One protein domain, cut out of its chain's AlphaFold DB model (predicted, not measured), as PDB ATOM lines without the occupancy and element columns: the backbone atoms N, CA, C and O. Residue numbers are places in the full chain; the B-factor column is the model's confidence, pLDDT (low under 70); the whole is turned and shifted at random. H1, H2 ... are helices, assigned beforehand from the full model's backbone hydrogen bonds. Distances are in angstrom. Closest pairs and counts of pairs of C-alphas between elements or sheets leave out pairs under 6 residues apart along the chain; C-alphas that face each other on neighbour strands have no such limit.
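AT A GLANCE: This is residues 174 to 240 of the 253 residues of the protein "Stearoyl-CoA 9-desaturase" of Leptospira noguchii serovar Autumnalis str. ZUN142 (UniProt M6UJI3). Four short helices are spread round an unnamed stretch of chain, with the longest, H4, at one end of the longest axis and the touching pair H2 and H3 toward the other. The unnamed residues 174 to 187 run from the first printed residue through the middle toward H1, which makes a corner of its own, while residues 234 to 240, of which 234 to 238 belong to H4, stick out. The printed part has 67 residues with four named helices, in the order H1, H2, H3, H4, and no named strand. The class is all helix, though under half of the residues, 29 of 67, are in named elements. The whole is compact, with a radius of gyration of the C-alphas of 12.1 A and spans of 34 by 31 by 17 A.

IN THESE COORDINATES: H4, residues 229 to 238, is the longest helix, 15.4 A from first to last C-alpha; C-alpha 229 is at (158.255, 189.279, 142.410) and C-alpha 238 at (167.642, 197.952, 133.777). H3, residues 214 to 220, measures 9.7 A. H2, residues 200 to 205, measures 8.8 A. H1, residues 188 to 193, also measures 8.8 A and begins with C-alpha 188 at (152.041, 181.739, 150.172).

HOW THE PARTS SIT: H4 is apart from H1, H2 and H3. Just before H4, residues 227 to 228 form a short parallel pairing with residues 184 to 185, in the unnamed stretch that leads to H1. H2 and H3 touch, with 4 pairs of C-alphas within 8 A; the closest C-alphas are those of Val 202 and Phe 218, 6.1 A apart. Their centres are 10.2 A apart. Their lines stand at a steep tilt of 62 degrees, the same way. H1 touches no helix and is apart from H2 and from H3. In H1, H2 and H3 every O i to N i+4 pair is within hydrogen-bond range; in H4 it is 4 of 6.

THE WHOLE: The two C-alphas farthest apart, those of Asn 220 in H3 and Gly 239 after H4, are 34.7 A apart. The first and last printed C-alphas, those of Glu 174 and Leu 240, are 14.8 A apart. The printed part has no cut. The links H1 to H2, with 6 residues, and H2 to H3 and H3 to H4, with 8 residues each, are short. Residues 174 to 187 hold no named element, and their C-alphas lie 3 to 18 A from the mean of all C-alphas. The mean pLDDT of the printed part is 96.3, and no printed residue is under 70.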
ATOM      1  N   GLU A 174     152.334 196.226 128.943       93.81
ATOM      2  CA  GLU A 174     151.653 196.811 127.790       93.81
ATOM      3  C   GLU A 174     151.168 198.233 128.114       93.81
ATOM      4  O   GLU A 174     150.756 198.520 129.243       93.81
ATOM      5  N   LEU A 175     151.285 199.127 127.132       93.50
ATOM      6  CA  LEU A 175     150.898 200.534 127.237       93.50
ATOM      7  C   LEU A 175     149.427 200.728 126.870       93.50
ATOM      8  O   LEU A 175     148.866 199.922 126.135       93.50
ATOM      9  N   ASP A 176     148.831 201.819 127.353       88.75
ATOM     10  CA  ASP A 176     147.463 202.246 127.020       88.75
ATOM     11  C   ASP A 176     146.352 201.206 127.338       88.75
ATOM     12  O   ASP A 176     145.218 201.347 126.882       88.75
ATOM     13  N   ASP A 177     146.643 200.198 128.174       92.94
ATOM     14  CA  ASP A 177     145.661 199.286 128.782       92.94
ATOM     15  C   ASP A 177     145.573 199.538 130.292       92.94
ATOM     16  O   ASP A 177     146.512 199.289 131.049       92.94
ATOM     17  N   VAL A 178     144.406 199.988 130.752       93.19
ATOM     18  CA  VAL A 178     144.167 200.294 132.170       93.19
ATOM     19  C   VAL A 178     144.248 199.063 133.078       93.19
ATOM     20  O   VAL A 178     144.514 199.200 134.267       93.19
ATOM     21  N   ASN A 179     144.065 197.855 132.540       94.25
ATOM     22  CA  ASN A 179     144.158 196.605 133.299       94.25
ATOM     23  C   ASN A 179     145.554 195.971 133.241       94.25
ATOM     24  O   ASN A 179     145.770 194.893 133.806       94.25
ATOM     25  N   SER A 180     146.494 196.600 132.536       95.44
ATOM     26  CA  SER A 180     147.815 196.040 132.300       95.44
ATOM     27  C   SER A 180     148.711 196.198 133.535       95.44
ATOM     28  O   SER A 180     149.049 197.292 133.999       95.44
ATOM     29  N   ALA A 181     149.046 195.042 134.102       97.00
ATOM     30  CA  ALA A 181     149.859 194.844 135.294       97.00
ATOM     31  C   ALA A 181     150.316 193.375 135.356       97.00
ATOM     32  O   ALA A 181     149.757 192.506 134.673       97.00
ATOM     33  N   TYR A 182     151.316 193.073 136.179       98.00
ATOM     34  CA  TYR A 182     151.725 191.699 136.472       98.00
ATOM     35  C   TYR A 182     150.930 191.085 137.635       98.00
ATOM     36  O   TYR A 182     150.620 191.761 138.613       98.00
ATOM     37  N   ASN A 183     150.676 189.780 137.578       98.19
ATOM     38  CA  ASN A 183     150.553 188.949 138.773       98.19
ATOM     39  C   ASN A 183     151.930 188.341 139.044       98.19
ATOM     40  O   ASN A 183     152.467 187.592 138.223       98.19
ATOM     41  N   LEU A 184     152.517 188.669 140.190       98.19
ATOM     42  CA  LEU A 184     153.863 188.241 140.540       98.19
ATOM     43  C   LEU A 184     153.810 187.110 141.565       98.19
ATOM     44  O   LEU A 184     153.129 187.185 142.588       98.19
ATOM     45  N   TYR A 185     154.542 186.037 141.290       98.12
ATOM     46  CA  TYR A 185     154.662 184.906 142.189       98.12
ATOM     47  C   TYR A 185     155.428 185.307 143.448       98.12
ATOM     48  O   TYR A 185     156.516 185.892 143.394       98.12
ATOM     49  N   LEU A 186     154.859 184.918 144.583       96.69
ATOM     50  CA  LEU A 186     155.432 185.050 145.906       96.69
ATOM     51  C   LEU A 186     154.987 183.816 146.720       96.69
ATOM     52  O   LEU A 186     153.839 183.390 146.574       96.69
ATOM     53  N   PRO A 187     155.852 183.188 147.541       96.50
ATOM     54  CA  PRO A 187     155.433 182.045 148.349       96.50
ATOM     55  C   PRO A 187     154.262 182.419 149.266       96.50
ATOM     56  O   PRO A 187     154.229 183.524 149.803       96.50
ATOM     57  N   LYS A 188     153.331 181.485 149.497       94.88
ATOM     58  CA  LYS A 188     152.041 181.739 150.172       94.88
ATOM     59  C   LYS A 188     152.158 182.507 151.495       94.88
ATOM     60  O   LYS A 188     151.344 183.387 151.763       94.88
ATOM     61  N   PHE A 189     153.171 182.192 152.302       96.38
ATOM     62  CA  PHE A 189     153.447 182.905 153.552       96.38
ATOM     63  C   PHE A 189     153.716 184.399 153.315       96.38
ATOM     64  O   PHE A 189     153.093 185.253 153.939       96.38
ATOM     65  N   PHE A 190     154.588 184.722 152.361       96.00
ATOM     66  CA  PHE A 190     154.910 186.100 152.005       96.00
ATOM     67  C   PHE A 190     153.762 186.790 151.261       96.00
ATOM     68  O   PHE A 190     153.518 187.963 151.520       96.00
ATOM     69  N   SER A 191     153.005 186.074 150.416       96.38
ATOM     70  CA  SER A 191     151.756 186.596 149.841       96.38
ATOM     71  C   SER A 191     150.813 187.077 150.932       96.38
ATOM     72  O   SER A 191     150.318 188.192 150.844       96.38
ATOM     73  N   TYR A 192     150.621 186.300 151.999       95.81
ATOM     74  CA  TYR A 192     149.772 186.710 153.116       95.81
ATOM     75  C   TYR A 192     150.283 187.981 153.815       95.81
ATOM     76  O   TYR A 192     149.495 188.893 154.060       95.81
ATOM     77  N   LEU A 193     151.594 188.089 154.073       94.31
ATOM     78  CA  LEU A 193     152.198 189.303 154.649       94.31
ATOM     79  C   LEU A 193     152.034 190.532 153.741       94.31
ATOM     80  O   LEU A 193     151.848 191.645 154.229       94.31
ATOM     81  N   PHE A 194     152.045 190.321 152.425       93.19
ATOM     82  CA  PHE A 194     151.775 191.334 151.404       93.19
ATOM     83  C   PHE A 194     150.283 191.542 151.142       93.19
ATOM     84  O   PHE A 194     149.917 192.224 150.187       93.19
ATOM     85  N   LEU A 195     149.410 190.957 151.967       96.44
ATOM     86  CA  LEU A 195     147.964 191.010 151.796       96.44
ATOM     87  C   LEU A 195     147.556 190.584 150.379       96.44
ATOM     88  O   LEU A 195     146.758 191.235 149.728       96.44
ATOM     89  N   ASN A 196     148.161 189.524 149.851       97.69
ATOM     90  CA  ASN A 196     147.945 189.006 148.499       97.69
ATOM     91  C   ASN A 196     148.013 190.082 147.394       97.69
ATOM     92  O   ASN A 196     147.451 189.906 146.317       97.69
ATOM     93  N   PHE A 197     148.708 191.198 147.621       95.38
ATOM     94  CA  PHE A 197     148.829 192.254 146.616       95.38
ATOM     95  C   PHE A 197     149.643 191.797 145.399       95.38
ATOM     96  O   PHE A 197     149.559 192.371 144.323       95.38
ATOM     97  N   ASN A 198     150.366 190.684 145.542       97.06
ATOM     98  CA  ASN A 198     151.088 190.041 144.459       97.06
ATOM     99  C   ASN A 198     150.170 189.608 143.286       97.06
ATOM    100  O   ASN A 198     150.649 189.464 142.164       97.06
ATOM    101  N   TYR A 199     148.854 189.481 143.505       97.81
ATOM    102  CA  TYR A 199     147.833 189.303 142.460       97.81
ATOM    103  C   TYR A 199     147.369 190.658 141.872       97.81
ATOM    104  O   TYR A 199     146.173 190.954 141.806       97.81
ATOM    105  N   HIS A 200     148.318 191.518 141.487       97.56
ATOM    106  CA  HIS A 200     148.056 192.934 141.185       97.56
ATOM    107  C   HIS A 200     147.215 193.152 139.924       97.56
ATOM    108  O   HIS A 200     146.326 194.000 139.911       97.56
ATOM    109  N   ARG A 201     147.403 192.349 138.871       97.81
ATOM    110  CA  ARG A 201     146.539 192.421 137.677       97.81
ATOM    111  C   ARG A 201     145.091 192.070 137.995       97.81
ATOM    112  O   ARG A 201     144.173 192.719 137.497       97.81
ATOM    113  N   VAL A 202     144.876 191.061 138.837       97.88
ATOM    114  CA  VAL A 202     143.527 190.704 139.299       97.88
ATOM    115  C   VAL A 202     142.918 191.855 140.093       97.88
ATOM    116  O   VAL A 202     141.752 192.176 139.887       97.88
ATOM    117  N   HIS A 203     143.706 192.516 140.940       97.25
ATOM    118  CA  HIS A 203     143.268 193.711 141.655       97.25
ATOM    119  C   HIS A 203     142.868 194.853 140.703       97.25
ATOM    120  O   HIS A 203     141.795 195.424 140.869       97.25
ATOM    121  N   HIS A 204     143.664 195.134 139.665       96.88
ATOM    122  CA  HIS A 204     143.330 196.137 138.643       96.88
ATOM    123  C   HIS A 204     142.013 195.848 137.921       96.88
ATOM    124  O   HIS A 204     141.206 196.757 137.737       96.88
ATOM    125  N   ARG A 205     141.758 194.581 137.580       96.88
ATOM    126  CA  ARG A 205     140.506 194.152 136.931       96.88
ATOM    127  C   ARG A 205     139.308 194.144 137.881       96.88
ATOM    128  O   ARG A 205     138.181 194.391 137.458       96.88
ATOM    129  N   PHE A 206     139.538 193.847 139.159       96.62
ATOM    130  CA  PHE A 206     138.502 193.693 140.180       96.62
ATOM    131  C   PHE A 206     138.843 194.504 141.442       96.62
ATOM    132  O   PHE A 206     139.056 193.919 142.507       96.62
ATOM    133  N   PRO A 207     138.847 195.848 141.382       95.31
ATOM    134  CA  PRO A 207     139.265 196.694 142.506       95.31
ATOM    135  C   PRO A 207     138.348 196.578 143.737       95.31
ATOM    136  O   PRO A 207     138.762 196.860 144.859       95.31
ATOM    137  N   GLY A 208     137.102 196.126 143.553       94.69
ATOM    138  CA  GLY A 208     136.175 195.801 144.646       94.69
ATOM    139  C   GLY A 208     136.436 194.446 145.323       94.69
ATOM    140  O   GLY A 208     135.743 194.087 146.271       94.69
ATOM    141  N   CYS A 209     137.400 193.660 144.835       96.06
ATOM    142  CA  CYS A 209     137.791 192.402 145.460       96.06
ATOM    143  C   CYS A 209     138.747 192.683 146.621       96.06
ATOM    144  O   CYS A 209     139.817 193.260 146.434       96.06
ATOM    145  N   SER A 210     138.360 192.256 147.822       95.81
ATOM    146  CA  SER A 210     139.195 192.408 149.007       95.81
ATOM    147  C   SER A 210     140.444 191.537 148.933       95.81
ATOM    148  O   SER A 210     140.427 190.428 148.390       95.81
ATOM    149  N   TRP A 211     141.525 192.000 149.552       96.50
ATOM    150  CA  TRP A 211     142.831 191.340 149.544       96.50
ATOM    151  C   TRP A 211     142.804 189.834 149.881       96.50
ATOM    152  O   TRP A 211     143.501 189.017 149.279       96.50
ATOM    153  N   ASN A 212     141.962 189.421 150.828       96.19
ATOM    154  CA  ASN A 212     141.827 188.023 151.249       96.19
ATOM    155  C   ASN A 212     141.088 187.145 150.219       96.19
ATOM    156  O   ASN A 212     141.192 185.922 150.278       96.19
ATOM    157  N   ARG A 213     140.359 187.754 149.277       97.06
ATOM    158  CA  ARG A 213     139.629 187.085 148.190       97.06
ATOM    159  C   ARG A 213     140.372 187.117 146.856       97.06
ATOM    160  O   ARG A 213     140.019 186.338 145.974       97.06
ATOM    161  N   LEU A 214     141.421 187.933 146.714       97.50
ATOM    162  CA  LEU A 214     142.245 187.990 145.500       97.50
ATOM    163  C   LEU A 214     142.743 186.613 145.018       97.50
ATOM    164  O   LEU A 214     142.616 186.357 143.823       97.50
ATOM    165  N   PRO A 215     143.215 185.682 145.879       97.75
ATOM    166  CA  PRO A 215     143.636 184.357 145.414       97.75
ATOM    167  C   PRO A 215     142.494 183.538 144.797       97.75
ATOM    168  O   PRO A 215     142.695 182.832 143.814       97.75
ATOM    169  N   ILE A 216     141.282 183.650 145.347       98.00
ATOM    170  CA  ILE A 216     140.094 182.970 144.811       98.00
ATOM    171  C   ILE A 216     139.696 183.618 143.482       98.00
ATOM    172  O   ILE A 216     139.448 182.923 142.500       98.00
ATOM    173  N   GLN A 217     139.697 184.953 143.424       98.31
ATOM    174  CA  GLN A 217     139.385 185.687 142.202       98.31
ATOM    175  C   GLN A 217     140.399 185.408 141.084       98.31
ATOM    176  O   GLN A 217     140.006 185.318 139.923       98.31
ATOM    177  N   PHE A 218     141.677 185.221 141.416       98.25
ATOM    178  CA  PHE A 218     142.721 184.810 140.478       98.25
ATOM    179  C   PHE A 218     142.398 183.460 139.822       98.25
ATOM    180  O   PHE A 218     142.404 183.366 138.594       98.25
ATOM    181  N   LEU A 219     142.022 182.455 140.623       97.75
ATOM    182  CA  LEU A 219     141.601 181.143 140.120       97.75
ATOM    183  C   LEU A 219     140.342 181.246 139.247       97.75
ATOM    184  O   LEU A 219     140.305 180.690 138.152       97.75
ATOM    185  N   ASN A 220     139.337 182.010 139.690       97.94
ATOM    186  CA  ASN A 220     138.090 182.216 138.943       97.94
ATOM    187  C   ASN A 220     138.314 182.928 137.605       97.94
ATOM    188  O   ASN A 220     137.641 182.631 136.620       97.94
ATOM    189  N   SER A 221     139.276 183.851 137.564       96.62
ATOM    190  CA  SER A 221     139.649 184.583 136.352       96.62
ATOM    191  C   SER A 221     140.464 183.730 135.376       96.62
ATOM    192  O   SER A 221     140.723 184.192 134.268       96.62
ATOM    193  N   LYS A 222     140.883 182.517 135.780       96.50
ATOM    194  CA  LYS A 222     141.821 181.654 135.040       96.50
ATOM    195  C   LYS A 222     143.075 182.420 134.598       96.50
ATOM    196  O   LYS A 222     143.587 182.209 133.502       96.50
ATOM    197  N   ASP A 223     143.522 183.354 135.437       96.12
ATOM    198  CA  ASP A 223     144.711 184.160 135.178       96.12
ATOM    199  C   ASP A 223     145.972 183.365 135.564       96.12
ATOM    200  O   ASP A 223     145.898 182.306 136.190       96.12
ATOM    201  N   GLN A 224     147.141 183.871 135.190       96.44
ATOM    202  CA  GLN A 224     148.428 183.224 135.436       96.44
ATOM    203  C   GLN A 224     149.379 184.129 136.216       96.44
ATOM    204  O   GLN A 224     149.267 185.355 136.175       96.44
ATOM    205  N   MET A 225     150.316 183.511 136.938       97.56
ATOM    206  CA  MET A 225     151.487 184.214 137.455       97.56
ATOM    207  C   MET A 225     152.452 184.430 136.301       97.56
ATOM    208  O   MET A 225     152.761 183.484 135.582       97.56
ATOM    209  N   ASP A 226     152.935 185.651 136.131       97.69
ATOM    210  CA  ASP A 226     153.803 185.966 135.001       97.69
ATOM    211  C   ASP A 226     155.270 185.663 135.328       97.69
ATOM    212  O   ASP A 226     155.981 185.039 134.545       97.69
ATOM    213  N   LEU A 227     155.735 186.129 136.489       96.88
ATOM    214  CA  LEU A 227     157.132 186.087 136.934       96.88
ATOM    215  C   LEU A 227     157.187 186.028 138.460       96.88
ATOM    216  O   LEU A 227     156.191 186.299 139.123       96.88
ATOM    217  N   SER A 228     158.352 185.745 139.046       97.25
ATOM    218  CA  SER A 228     158.534 185.978 140.482       97.25
ATOM    219  C   SER A 228     158.649 187.473 140.784       97.25
ATOM    220  O   SER A 228     159.230 188.226 139.996       97.25
ATOM    221  N   LEU A 229     158.134 187.893 141.947       96.75
ATOM    222  CA  LEU A 229     158.255 189.279 142.410       96.75
ATOM    223  C   LEU A 229     159.721 189.722 142.412       96.75
ATOM    224  O   LEU A 229     160.045 190.758 141.851       96.75
ATOM    225  N   TRP A 230     160.618 188.884 142.931       94.81
ATOM    226  CA  TRP A 230     162.051 189.171 142.993       94.81
ATOM    227  C   TRP A 230     162.694 189.396 141.623       94.81
ATOM    228  O   TRP A 230     163.423 190.369 141.448       94.81
ATOM    229  N   ILE A 231     162.417 188.527 140.644       96.94
ATOM    230  CA  ILE A 231     162.975 188.677 139.292       96.94
ATOM    231  C   ILE A 231     162.472 189.978 138.671       96.94
ATOM    232  O   ILE A 231     163.259 190.735 138.105       96.94
ATOM    233  N   GLN A 232     161.177 190.264 138.800       97.25
ATOM    234  CA  GLN A 232     160.591 191.471 138.231       97.25
ATOM    235  C   GLN A 232     161.104 192.748 138.919       97.25
ATOM    236  O   GLN A 232     161.429 193.721 138.238       97.25
ATOM    237  N   SER A 233     161.273 192.733 140.242       96.00
ATOM    238  CA  SER A 233     161.866 193.847 140.986       96.00
ATOM    239  C   SER A 233     163.333 194.097 140.624       96.00
ATOM    240  O   SER A 233     163.797 195.228 140.725       96.00
ATOM    241  N   ILE A 234     164.075 193.084 140.166       96.50
ATOM    242  CA  ILE A 234     165.433 193.277 139.637       96.50
ATOM    243  C   ILE A 234     165.391 193.837 138.210       96.50
ATOM    244  O   ILE A 234     166.199 194.696 137.876       96.50
ATOM    245  N   ARG A 235     164.438 193.415 137.366       96.88
ATOM    246  CA  ARG A 235     164.328 193.886 135.969       96.88
ATOM    247  C   ARG A 235     164.169 195.399 135.847       96.88
ATOM    248  O   ARG A 235     164.778 195.997 134.970       96.88
ATOM    249  N   GLN A 236     163.430 196.035 136.750       96.25
ATOM    250  CA  GLN A 236     163.304 197.501 136.771       96.25
ATOM    251  C   GLN A 236     164.638 198.240 137.006       96.25
ATOM    252  O   GLN A 236     164.759 199.419 136.674       96.25
ATOM    253  N   LEU A 237     165.685 197.565 137.498       96.69
ATOM    254  CA  LEU A 237     167.035 198.137 137.586       96.69
ATOM    255  C   LEU A 237     167.720 198.283 136.220       96.69
ATOM    256  O   LEU A 237     168.748 198.946 136.132       96.69
ATOM    257  N   SER A 238     167.160 197.717 135.145       96.06
ATOM    258  CA  SER A 238     167.642 197.952 133.777       96.06
ATOM    259  C   SER A 238     167.418 199.395 133.303       96.06
ATOM    260  O   SER A 238     168.004 199.814 132.304       96.06
ATOM    261  N   GLY A 239     166.637 200.189 134.041       95.56
ATOM    262  CA  GLY A 239     166.446 201.610 133.775       95.56
ATOM    263  C   GLY A 239     165.325 201.887 132.779       95.56
ATOM    264  O   GLY A 239     164.418 201.080 132.595       95.56
ATOM    265  N   LEU A 240     165.381 203.060 132.150       96.62
ATOM    266  CA  LEU A 240     164.344 203.500 131.220       96.62
ATOM    267  C   LEU A 240     164.312 202.668 129.931       96.62
ATOM    268  O   LEU A 240     165.344 202.419 129.307       96.62
TER     269      LEU A 240